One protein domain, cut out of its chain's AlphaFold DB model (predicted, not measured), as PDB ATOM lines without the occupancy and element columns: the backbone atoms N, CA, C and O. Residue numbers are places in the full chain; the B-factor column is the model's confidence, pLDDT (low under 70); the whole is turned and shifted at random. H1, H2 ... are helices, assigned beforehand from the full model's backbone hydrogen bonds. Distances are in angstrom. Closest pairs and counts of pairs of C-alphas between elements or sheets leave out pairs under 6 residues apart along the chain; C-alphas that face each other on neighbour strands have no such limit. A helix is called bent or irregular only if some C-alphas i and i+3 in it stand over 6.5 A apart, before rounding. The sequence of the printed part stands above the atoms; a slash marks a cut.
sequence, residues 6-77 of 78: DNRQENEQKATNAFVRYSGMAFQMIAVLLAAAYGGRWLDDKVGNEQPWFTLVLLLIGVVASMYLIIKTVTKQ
ATOM      1  N   ASP A   6      12.378 -27.450  56.725       58.22
ATOM      2  CA  ASP A   6      11.832 -26.457  55.784       58.22
ATOM      3  C   ASP A   6      12.929 -25.642  55.054       58.22
ATOM      4  O   ASP A   6      12.861 -25.387  53.856       58.22
ATOM      5  N   ASN A   7      14.039 -25.338  55.739       58.16
ATOM      6  CA  ASN A   7      15.118 -24.486  55.207       58.16
ATOM      7  C   ASN A   7      16.051 -25.207  54.199       58.16
ATOM      8  O   ASN A   7      16.780 -24.576  53.429       58.16
ATOM      9  N   ARG A   8      16.051 -26.548  54.180       58.84
ATOM     10  CA  ARG A   8      16.897 -27.336  53.261       58.84
ATOM     11  C   ARG A   8      16.303 -27.397  51.850       58.84
ATOM     12  O   ARG A   8      17.036 -27.236  50.878       58.84
ATOM     13  N   GLN A   9      14.979 -27.515  51.744       58.28
ATOM     14  CA  GLN A   9      14.285 -27.634  50.458       58.28
ATOM     15  C   GLN A   9      14.288 -26.322  49.655       58.28
ATOM     16  O   GLN A   9      14.435 -26.357  48.435       58.28
ATOM     17  N   GLU A  10      14.201 -25.155  50.306       58.47
ATOM     18  CA  GLU A  10      14.243 -23.856  49.610       58.47
ATOM     19  C   GLU A  10      15.622 -23.583  48.972       58.47
ATOM     20  O   GLU A  10      15.715 -23.059  47.858       58.47
ATOM     21  N   ASN A  11      16.705 -23.984  49.646       58.22
ATOM     22  CA  ASN A  11      18.070 -23.825  49.139       58.22
ATOM     23  C   ASN A  11      18.388 -24.801  47.992       58.22
ATOM     24  O   ASN A  11      19.003 -24.395  47.004       58.22
ATOM     25  N   GLU A  12      17.913 -26.049  48.057       57.75
ATOM     26  CA  GLU A  12      18.043 -27.014  46.953       57.75
ATOM     27  C   GLU A  12      17.205 -26.617  45.728       57.75
ATOM     28  O   GLU A  12      17.674 -26.721  44.591       57.75
ATOM     29  N   GLN A  13      15.999 -26.079  45.933       58.56
ATOM     30  CA  GLN A  13      15.183 -25.537  44.846       58.56
ATOM     31  C   GLN A  13      15.837 -24.305  44.212       58.56
ATOM     32  O   GLN A  13      15.843 -24.190  42.989       58.56
ATOM     33  N   LYS A  14      16.451 -23.400  44.986       57.00
ATOM     34  CA  LYS A  14      17.213 -22.261  44.436       57.00
ATOM     35  C   LYS A  14      18.443 -22.703  43.644       57.00
ATOM     36  O   LYS A  14      18.689 -22.140  42.579       57.00
ATOM     37  N   ALA A  15      19.172 -23.721  44.102       58.06
ATOM     38  CA  ALA A  15      20.310 -24.284  43.372       58.06
ATOM     39  C   ALA A  15      19.875 -24.983  42.069       58.06
ATOM     40  O   ALA A  15      20.484 -24.773  41.019       58.06
ATOM     41  N   THR A  16      18.770 -25.732  42.106       60.84
ATOM     42  CA  THR A  16      18.183 -26.392  40.926       60.84
ATOM     43  C   THR A  16      17.645 -25.366  39.929       60.84
ATOM     44  O   THR A  16      17.936 -25.443  38.737       60.84
ATOM     45  N   ASN A  17      16.937 -24.341  40.408       65.12
ATOM     46  CA  ASN A  17      16.445 -23.238  39.585       65.12
ATOM     47  C   ASN A  17      17.593 -22.425  38.978       65.12
ATOM     48  O   ASN A  17      17.496 -22.007  37.827       65.12
ATOM     49  N   ALA A  18      18.692 -22.224  39.710       67.69
ATOM     50  CA  ALA A  18      19.890 -21.598  39.167       67.69
ATOM     51  C   ALA A  18      20.482 -22.453  38.041       67.69
ATOM     52  O   ALA A  18      20.691 -21.929  36.953       67.69
ATOM     53  N   PHE A  19      20.674 -23.759  38.252       74.56
ATOM     54  CA  PHE A  19      21.203 -24.668  37.231       74.56
ATOM     55  C   PHE A  19      20.338 -24.686  35.964       74.56
ATOM     56  O   PHE A  19      20.852 -24.463  34.872       74.56
ATOM     57  N   VAL A  20      19.017 -24.832  36.109       80.00
ATOM     58  CA  VAL A  20      18.067 -24.781  34.984       80.00
ATOM     59  C   VAL A  20      18.130 -23.427  34.267       80.00
ATOM     60  O   VAL A  20      18.129 -23.372  33.035       80.00
ATOM     61  N   ARG A  21      18.255 -22.320  35.010       74.31
ATOM     62  CA  ARG A  21      18.378 -20.974  34.434       74.31
ATOM     63  C   ARG A  21      19.705 -20.772  33.699       74.31
ATOM     64  O   ARG A  21      19.714 -20.157  32.634       74.31
ATOM     65  N   TYR A  22      20.803 -21.322  34.217       81.69
ATOM     66  CA  TYR A  22      22.108 -21.318  33.555       81.69
ATOM     67  C   TYR A  22      22.103 -22.178  32.291       81.69
ATOM     68  O   TYR A  22      22.615 -21.732  31.268       81.69
ATOM     69  N   SER A  23      21.472 -23.354  32.311       86.25
ATOM     70  CA  SER A  23      21.287 -24.177  31.113       86.25
ATOM     71  C   SER A  23      20.476 -23.448  30.039       86.25
ATOM     72  O   SER A  23      20.872 -23.468  28.878       86.25
ATOM     73  N   GLY A  24      19.401 -22.739  30.409       86.31
ATOM     74  CA  GLY A  24      18.620 -21.916  29.477       86.31
ATOM     75  C   GLY A  24      19.428 -20.767  28.858       86.31
ATOM     76  O   GLY A  24      19.372 -20.548  27.648       86.31
ATOM     77  N   MET A  25      20.247 -20.079  29.660       81.75
ATOM     78  CA  MET A  25      21.161 -19.041  29.164       81.75
ATOM     79  C   MET A  25      22.262 -19.609  28.261       81.75
ATOM     80  O   MET A  25      22.563 -19.022  27.223       81.75
ATOM     81  N   ALA A  26      22.837 -20.761  28.611       85.56
ATOM     82  CA  ALA A  26      23.825 -21.442  27.779       85.56
ATOM     83  C   ALA A  26      23.221 -21.855  26.429       85.56
ATOM     84  O   ALA A  26      23.844 -21.660  25.388       85.56
ATOM     85  N   PHE A  27      21.975 -22.336  26.428       92.81
ATOM     86  CA  PHE A  27      21.248 -22.664  25.203       92.81
ATOM     87  C   PHE A  27      21.035 -21.431  24.320       92.81
ATOM     88  O   PHE A  27      21.254 -21.485  23.111       92.81
ATOM     89  N   GLN A  28      20.681 -20.294  24.924       84.19
ATOM     90  CA  GLN A  28      20.550 -19.022  24.218       84.19
ATOM     91  C   GLN A  28      21.889 -18.564  23.613       84.19
ATOM     92  O   GLN A  28      21.926 -18.147  22.458       84.19
ATOM     93  N   MET A  29      22.998 -18.675  24.355       85.56
ATOM     94  CA  MET A  29      24.337 -18.355  23.844       85.56
ATOM     95  C   MET A  29      24.734 -19.252  22.667       85.56
ATOM     96  O   MET A  29      25.202 -18.746  21.650       85.56
ATOM     97  N   ILE A  30      24.500 -20.563  22.769       91.38
ATOM     98  CA  ILE A  30      24.767 -21.517  21.684       91.38
ATOM     99  C   ILE A  30      23.914 -21.187  20.455       91.38
ATOM    100  O   ILE A  30      24.436 -21.173  19.344       91.38
ATOM    101  N   ALA A  31      22.632 -20.864  20.630       91.56
ATOM    102  CA  ALA A  31      21.749 -20.495  19.527       91.56
ATOM    103  C   ALA A  31      22.246 -19.247  18.779       91.56
ATOM    104  O   ALA A  31      22.267 -19.229  17.550       91.56
ATOM    105  N   VAL A  32      22.703 -18.225  19.509       84.44
ATOM    106  CA  VAL A  32      23.281 -17.007  18.918       84.44
ATOM    107  C   VAL A  32      24.597 -17.311  18.204       84.44
ATOM    108  O   VAL A  32      24.806 -16.832  17.091       84.44
ATOM    109  N   LEU A  33      25.465 -18.136  18.797       81.75
ATOM    110  CA  LEU A  33      26.722 -18.556  18.175       81.75
ATOM    111  C   LEU A  33      26.486 -19.344  16.887       81.75
ATOM    112  O   LEU A  33      27.147 -19.077  15.890       81.75
ATOM    113  N   LEU A  34      25.526 -20.271  16.878       85.00
ATOM    114  CA  LEU A  34      25.150 -21.014  15.678       85.00
ATOM    115  C   LEU A  34      24.536 -20.091  14.624       85.00
ATOM    116  O   LEU A  34      24.903 -20.193  13.462       85.00
ATOM    117  N   ALA A  35      23.671 -19.149  15.006       82.44
ATOM    118  CA  ALA A  35      23.106 -18.177  14.073       82.44
ATOM    119  C   ALA A  35      24.188 -17.274  13.453       82.44
ATOM    120  O   ALA A  35      24.177 -17.039  12.246       82.44
ATOM    121  N   ALA A  36      25.153 -16.818  14.253       72.75
ATOM    122  CA  ALA A  36      26.272 -16.008  13.786       72.75
ATOM    123  C   ALA A  36      27.251 -16.815  12.922       72.75
ATOM    124  O   ALA A  36      27.665 -16.343  11.868       72.75
ATOM    125  N   ALA A  37      27.585 -18.044  13.325       75.88
ATOM    126  CA  ALA A  37      28.485 -18.920  12.583       75.88
ATOM    127  C   ALA A  37      27.863 -19.377  11.261       75.88
ATOM    128  O   ALA A  37      28.525 -19.335  10.233       75.88
ATOM    129  N   TYR A  38      26.590 -19.776  11.261       77.06
ATOM    130  CA  TYR A  38      25.896 -20.227  10.056       77.06
ATOM    131  C   TYR A  38      25.545 -19.055   9.138       77.06
ATOM    132  O   TYR A  38      25.711 -19.160   7.928       77.06
ATOM    133  N   GLY A  39      25.125 -17.917   9.698       75.62
ATOM    134  CA  GLY A  39      24.880 -16.690   8.941       75.62
ATOM    135  C   GLY A  39      26.159 -16.120   8.329       75.62
ATOM    136  O   GLY A  39      26.166 -15.773   7.154       75.62
ATOM    137  N   GLY A  40      27.255 -16.093   9.093       68.19
ATOM    138  CA  GLY A  40      28.574 -15.687   8.609       68.19
ATOM    139  C   GLY A  40      29.102 -16.634   7.538       68.19
ATOM    140  O   GLY A  40      29.487 -16.177   6.470       68.19
ATOM    141  N   ARG A  41      29.030 -17.951   7.774       69.31
ATOM    142  CA  ARG A  41      29.511 -18.978   6.840       69.31
ATOM    143  C   ARG A  41      28.691 -19.053   5.553       69.31
ATOM    144  O   ARG A  41      29.280 -19.170   4.492       69.31
ATOM    145  N   TRP A  42      27.361 -18.946   5.615       67.75
ATOM    146  CA  TRP A  42      26.509 -18.928   4.415       67.75
ATOM    147  C   TRP A  42      26.796 -17.714   3.526       67.75
ATOM    148  O   TRP A  42      26.709 -17.791   2.301       67.75
ATOM    149  N   LEU A  43      27.142 -16.591   4.151       64.75
ATOM    150  CA  LEU A  43      27.448 -15.348   3.463       64.75
ATOM    151  C   LEU A  43      28.883 -15.341   2.909       64.75
ATOM    152  O   LEU A  43      29.092 -14.846   1.807       64.75
ATOM    153  N   ASP A  44      29.827 -15.969   3.615       60.06
ATOM    154  CA  ASP A  44      31.186 -16.264   3.136       60.06
ATOM    155  C   ASP A  44      31.183 -17.244   1.948       60.06
ATOM    156  O   ASP A  44      31.788 -16.958   0.915       60.06
ATOM    157  N   ASP A  45      30.443 -18.359   2.044       63.78
ATOM    158  CA  ASP A  45      30.342 -19.386   0.991       63.78
ATOM    159  C   ASP A  45      29.711 -18.826  -0.291       63.78
ATOM    160  O   ASP A  45      30.113 -19.185  -1.397       63.78
ATOM    161  N   LYS A  46      28.743 -17.905  -0.169       60.62
ATOM    162  CA  LYS A  46      28.150 -17.225  -1.333       60.62
ATOM    163  C   LYS A  46      29.122 -16.292  -2.051       60.62
ATOM    164  O   LYS A  46      28.903 -15.993  -3.225       60.62
ATOM    165  N   VAL A  47      30.133 -15.794  -1.345       57.97
ATOM    166  CA  VAL A  47      31.142 -14.878  -1.888       57.97
ATOM    167  C   VAL A  47      32.385 -15.636  -2.361       57.97
ATOM    168  O   VAL A  47      33.151 -15.094  -3.152       57.97
ATOM    169  N   GLY A  48      32.541 -16.909  -1.980       55.09
ATOM    170  CA  GLY A  48      33.561 -17.805  -2.530       55.09
ATOM    171  C   GLY A  48      34.990 -17.356  -2.227       55.09
ATOM    172  O   GLY A  48      35.897 -17.621  -3.010       55.09
ATOM    173  N   ASN A  49      35.185 -16.631  -1.126       51.97
ATOM    174  CA  ASN A  49      36.459 -16.021  -0.783       51.97
ATOM    175  C   ASN A  49      37.096 -16.809   0.368       51.97
ATOM    176  O   ASN A  49      36.487 -16.963   1.420       51.97
ATOM    177  N   GLU A  50      38.332 -17.282   0.199       56.91
ATOM    178  CA  GLU A  50      39.092 -18.057   1.204       56.91
ATOM    179  C   GLU A  50      39.372 -17.274   2.508       56.91
ATOM    180  O   GLU A  50      39.949 -17.801   3.459       56.91
ATOM    181  N   GLN A  51      38.963 -16.004   2.567       57.06
ATOM    182  CA  GLN A  51      39.077 -15.124   3.720       57.06
ATOM    183  C   GLN A  51      37.691 -14.634   4.177       57.06
ATOM    184  O   GLN A  51      36.909 -14.185   3.331       57.06
ATOM    185  N   PRO A  52      37.422 -14.600   5.500       65.31
ATOM    186  CA  PRO A  52      36.109 -14.288   6.058       65.31
ATOM    187  C   PRO A  52      35.789 -12.789   6.099       65.31
ATOM    188  O   PRO A  52      35.599 -12.180   7.158       65.31
ATOM    189  N   TRP A  53      35.736 -12.162   4.927       66.88
ATOM    190  CA  TRP A  53      35.496 -10.726   4.772       66.88
ATOM    191  C   TRP A  53      34.091 -10.321   5.211       66.88
ATOM    192  O   TRP A  53      33.911  -9.233   5.758       66.88
ATOM    193  N   PHE A  54      33.094 -11.190   5.041       68.12
ATOM    194  CA  PHE A  54      31.738 -10.872   5.480       68.12
ATOM    195  C   PHE A  54      31.618 -10.852   6.999       68.12
ATOM    196  O   PHE A  54      30.956  -9.974   7.549       68.12
ATOM    197  N   THR A  55      32.336 -11.747   7.678       67.19
ATOM    198  CA  THR A  55      32.501 -11.704   9.135       67.19
ATOM    199  C   THR A  55      33.112 -10.370   9.567       67.19
ATOM    200  O   THR A  55      32.618  -9.748  10.504       67.19
ATOM    201  N   LEU A  56      34.127  -9.879   8.848       72.50
ATOM    202  CA  LEU A  56      34.776  -8.597   9.131       72.50
ATOM    203  C   LEU A  56      33.826  -7.400   8.937       72.50
ATOM    204  O   LEU A  56      33.774  -6.507   9.781       72.50
ATOM    205  N   VAL A  57      33.035  -7.399   7.860       77.12
ATOM    206  CA  VAL A  57      32.047  -6.347   7.570       77.12
ATOM    207  C   VAL A  57      30.889  -6.379   8.564       77.12
ATOM    208  O   VAL A  57      30.470  -5.326   9.035       77.12
ATOM    209  N   LEU A  58      30.391  -7.561   8.937       73.06
ATOM    210  CA  LEU A  58      29.334  -7.696   9.940       73.06
ATOM    211  C   LEU A  58      29.800  -7.170  11.305       73.06
ATOM    212  O   LEU A  58      29.041  -6.504  12.005       73.06
ATOM    213  N   LEU A  59      31.062  -7.422  11.656       74.00
ATOM    214  CA  LEU A  59      31.691  -6.935  12.882       74.00
ATOM    215  C   LEU A  59      31.864  -5.408  12.838       74.00
ATOM    216  O   LEU A  59      31.498  -4.723  13.793       74.00
ATOM    217  N   LEU A  60      32.307  -4.858  11.703       84.88
ATOM    218  CA  LEU A  60      32.406  -3.413  11.481       84.88
ATOM    219  C   LEU A  60      31.031  -2.726  11.571       84.88
ATOM    220  O   LEU A  60      30.880  -1.727  12.272       84.88
ATOM    221  N   ILE A  61      30.011  -3.289  10.918       83.19
ATOM    222  CA  ILE A  61      28.631  -2.794  10.983       83.19
ATOM    223  C   ILE A  61      28.085  -2.917  12.406       83.19
ATOM    224  O   ILE A  61      27.430  -1.991  12.875       83.19
ATOM    225  N   GLY A  62      28.377  -4.007  13.120       78.94
ATOM    226  CA  GLY A  62      27.989  -4.191  14.518       78.94
ATOM    227  C   GLY A  62      28.558  -3.102  15.429       78.94
ATOM    228  O   GLY A  62      27.824  -2.533  16.238       78.94
ATOM    229  N   VAL A  63      29.832  -2.746  15.249       83.31
ATOM    230  CA  VAL A  63      30.483  -1.647  15.980       83.31
ATOM    231  C   VAL A  63      29.833  -0.301  15.648       83.31
ATOM    232  O   VAL A  63      29.481   0.451  16.557       83.31
ATOM    233  N   VAL A  64      29.605  -0.003  14.366       88.00
ATOM    234  CA  VAL A  64      28.967   1.253  13.931       88.00
ATOM    235  C   VAL A  64      27.520   1.351  14.427       88.00
ATOM    236  O   VAL A  64      27.108   2.395  14.932       88.00
ATOM    237  N   ALA A  65      26.750   0.267  14.342       83.75
ATOM    238  CA  ALA A  65      25.369   0.205  14.809       83.75
ATOM    239  C   ALA A  65      25.274   0.326  16.336       83.75
ATOM    240  O   ALA A  65      24.405   1.040  16.832       83.75
ATOM    241  N   SER A  66      26.182  -0.313  17.082       79.12
ATOM    242  CA  SER A  66      26.275  -0.174  18.538       79.12
ATOM    243  C   SER A  66      26.557   1.275  18.935       79.12
ATOM    244  O   SER A  66      25.828   1.845  19.747       79.12
ATOM    245  N   MET A  67      27.539   1.906  18.287       86.56
ATOM    246  CA  MET A  67      27.864   3.316  18.499       86.56
ATOM    247  C   MET A  67      26.657   4.217  18.208       86.56
ATOM    248  O   MET A  67      26.304   5.081  19.009       86.56
ATOM    249  N   TYR A  68      25.975   3.981  17.085       87.62
ATOM    250  CA  TYR A  68      24.801   4.750  16.689       87.62
ATOM    251  C   TYR A  68      23.640   4.586  17.676       87.62
ATOM    252  O   TYR A  68      22.991   5.565  18.047       87.62
ATOM    253  N   LEU A  69      23.391   3.361  18.144       84.62
ATOM    254  CA  LEU A  69      22.368   3.082  19.148       84.62
ATOM    255  C   LEU A  69      22.678   3.761  20.477       84.62
ATOM    256  O   LEU A  69      21.755   4.309  21.074       84.62
ATOM    257  N   ILE A  70      23.934   3.774  20.928       83.50
ATOM    258  CA  ILE A  70      24.331   4.471  22.159       83.50
ATOM    259  C   ILE A  70      24.055   5.966  22.020       83.50
ATOM    260  O   ILE A  70      23.358   6.527  22.861       83.50
ATOM    261  N   ILE A  71      24.511   6.595  20.931       80.44
ATOM    262  CA  ILE A  71      24.270   8.023  20.674       80.44
ATOM    263  C   ILE A  71      22.765   8.310  20.666       80.44
ATOM    264  O   ILE A  71      22.295   9.208  21.356       80.44
ATOM    265  N   LYS A  72      21.978   7.505  19.947       78.69
ATOM    266  CA  LYS A  72      20.525   7.682  19.869       78.69
ATOM    267  C   LYS A  72      19.830   7.461  21.219       78.69
ATOM    268  O   LYS A  72      18.875   8.165  21.531       78.69
ATOM    269  N   THR A  73      20.282   6.488  22.007       71.38
ATOM    270  CA  THR A  73      19.733   6.181  23.338       71.38
ATOM    271  C   THR A  73      20.035   7.299  24.330       71.38
ATOM    272  O   THR A  73      19.160   7.671  25.104       71.38
ATOM    273  N   VAL A  74      21.239   7.869  24.269       74.06
ATOM    274  CA  VAL A  74      21.668   8.976  25.131       74.06
ATOM    275  C   VAL A  74      20.953  10.276  24.756       74.06
ATOM    276  O   VAL A  74      20.428  10.950  25.634       74.06
ATOM    277  N   THR A  75      20.826  10.597  23.466       64.56
ATOM    278  CA  THR A  75      20.128  11.817  23.014       64.56
ATOM    279  C   THR A  75      18.611  11.751  23.218       64.56
ATOM    280  O   THR A  75      17.958  12.785  23.287       64.56
ATOM    281  N   LYS A  76      18.018  10.553  23.332       55.59
ATOM    282  CA  LYS A  76      16.573  10.390  23.573       55.59
ATOM    283  C   LYS A  76      16.180  10.476  25.062       55.59
ATOM    284  O   LYS A  76      14.999  10.377  25.373       55.59
ATOM    285  N   GLN A  77      17.139  10.646  25.972       51.81
ATOM    286  CA  GLN A  77      16.909  10.731  27.424       51.81
ATOM    287  C   GLN A  77      17.025  12.171  27.973       51.81
ATOM    288  O   GLN A  77      17.336  12.361  29.147       51.81
TER     289      GLN A  77
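Overview. This is residues 6 to 77 of the 78 residues of the protein "AtpZ/AtpI family protein" of Adhaeribacter soli (UniProt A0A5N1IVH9). Two helices meet near their ends as an open V: the long H1 makes one arm and the shorter H2 the other, with a tight link at the corner. Away from that corner both arms stick out free, residues 6 to 35 of H1 and residues 59 to 77, of which 59 to 75 belong to H2. The printed part has 72 residues with two named helices, H1 then H2 along the chain, and no named strand; its class is all helix. The whole is extended, with a radius of gyration of the C-alphas of 20.1 A, and flat, spanning 61 by 39 by 12 A.

Arrangement. Begin with the longest helix, H1, residues 6 to 47, and look at its residues 40 to 44, the part with which it touches H2, residues 53 to 75. H2 touches H1 with residues 53 to 55 alone. The closest C-alphas of the two are those of Gly 40 and Thr 55, 5.6 A apart. Their lines stand at a steep tilt of 57 degrees, and they run opposite ways. Centre to centre they are 24.1 A apart. In H2 every O i to N i+4 pair is within hydrogen-bond range; in H1 36 of 38 are.

Along the chain. Find C-alpha 6 at (11.832, -26.457, 55.784); from there H1 runs 61.9 A to C-alpha 47 at (31.142, -14.878, -1.888). H2 begins at C-alpha 53 and runs 32.8 A to C-alpha 75 at (20.128, 11.817, 23.014). Neither helix is bent.

Size, cuts and confidence. The two C-alphas farthest apart are those of Asp 6 and Gly 48, at 62.8 A. The printed part has no cut, and the link from H1 to H2, 5 residues, is tight. The mean pLDDT of the printed part is 72.3; look for values under 70 at residues 6 to 18, 40 to 55 and 75 to 77.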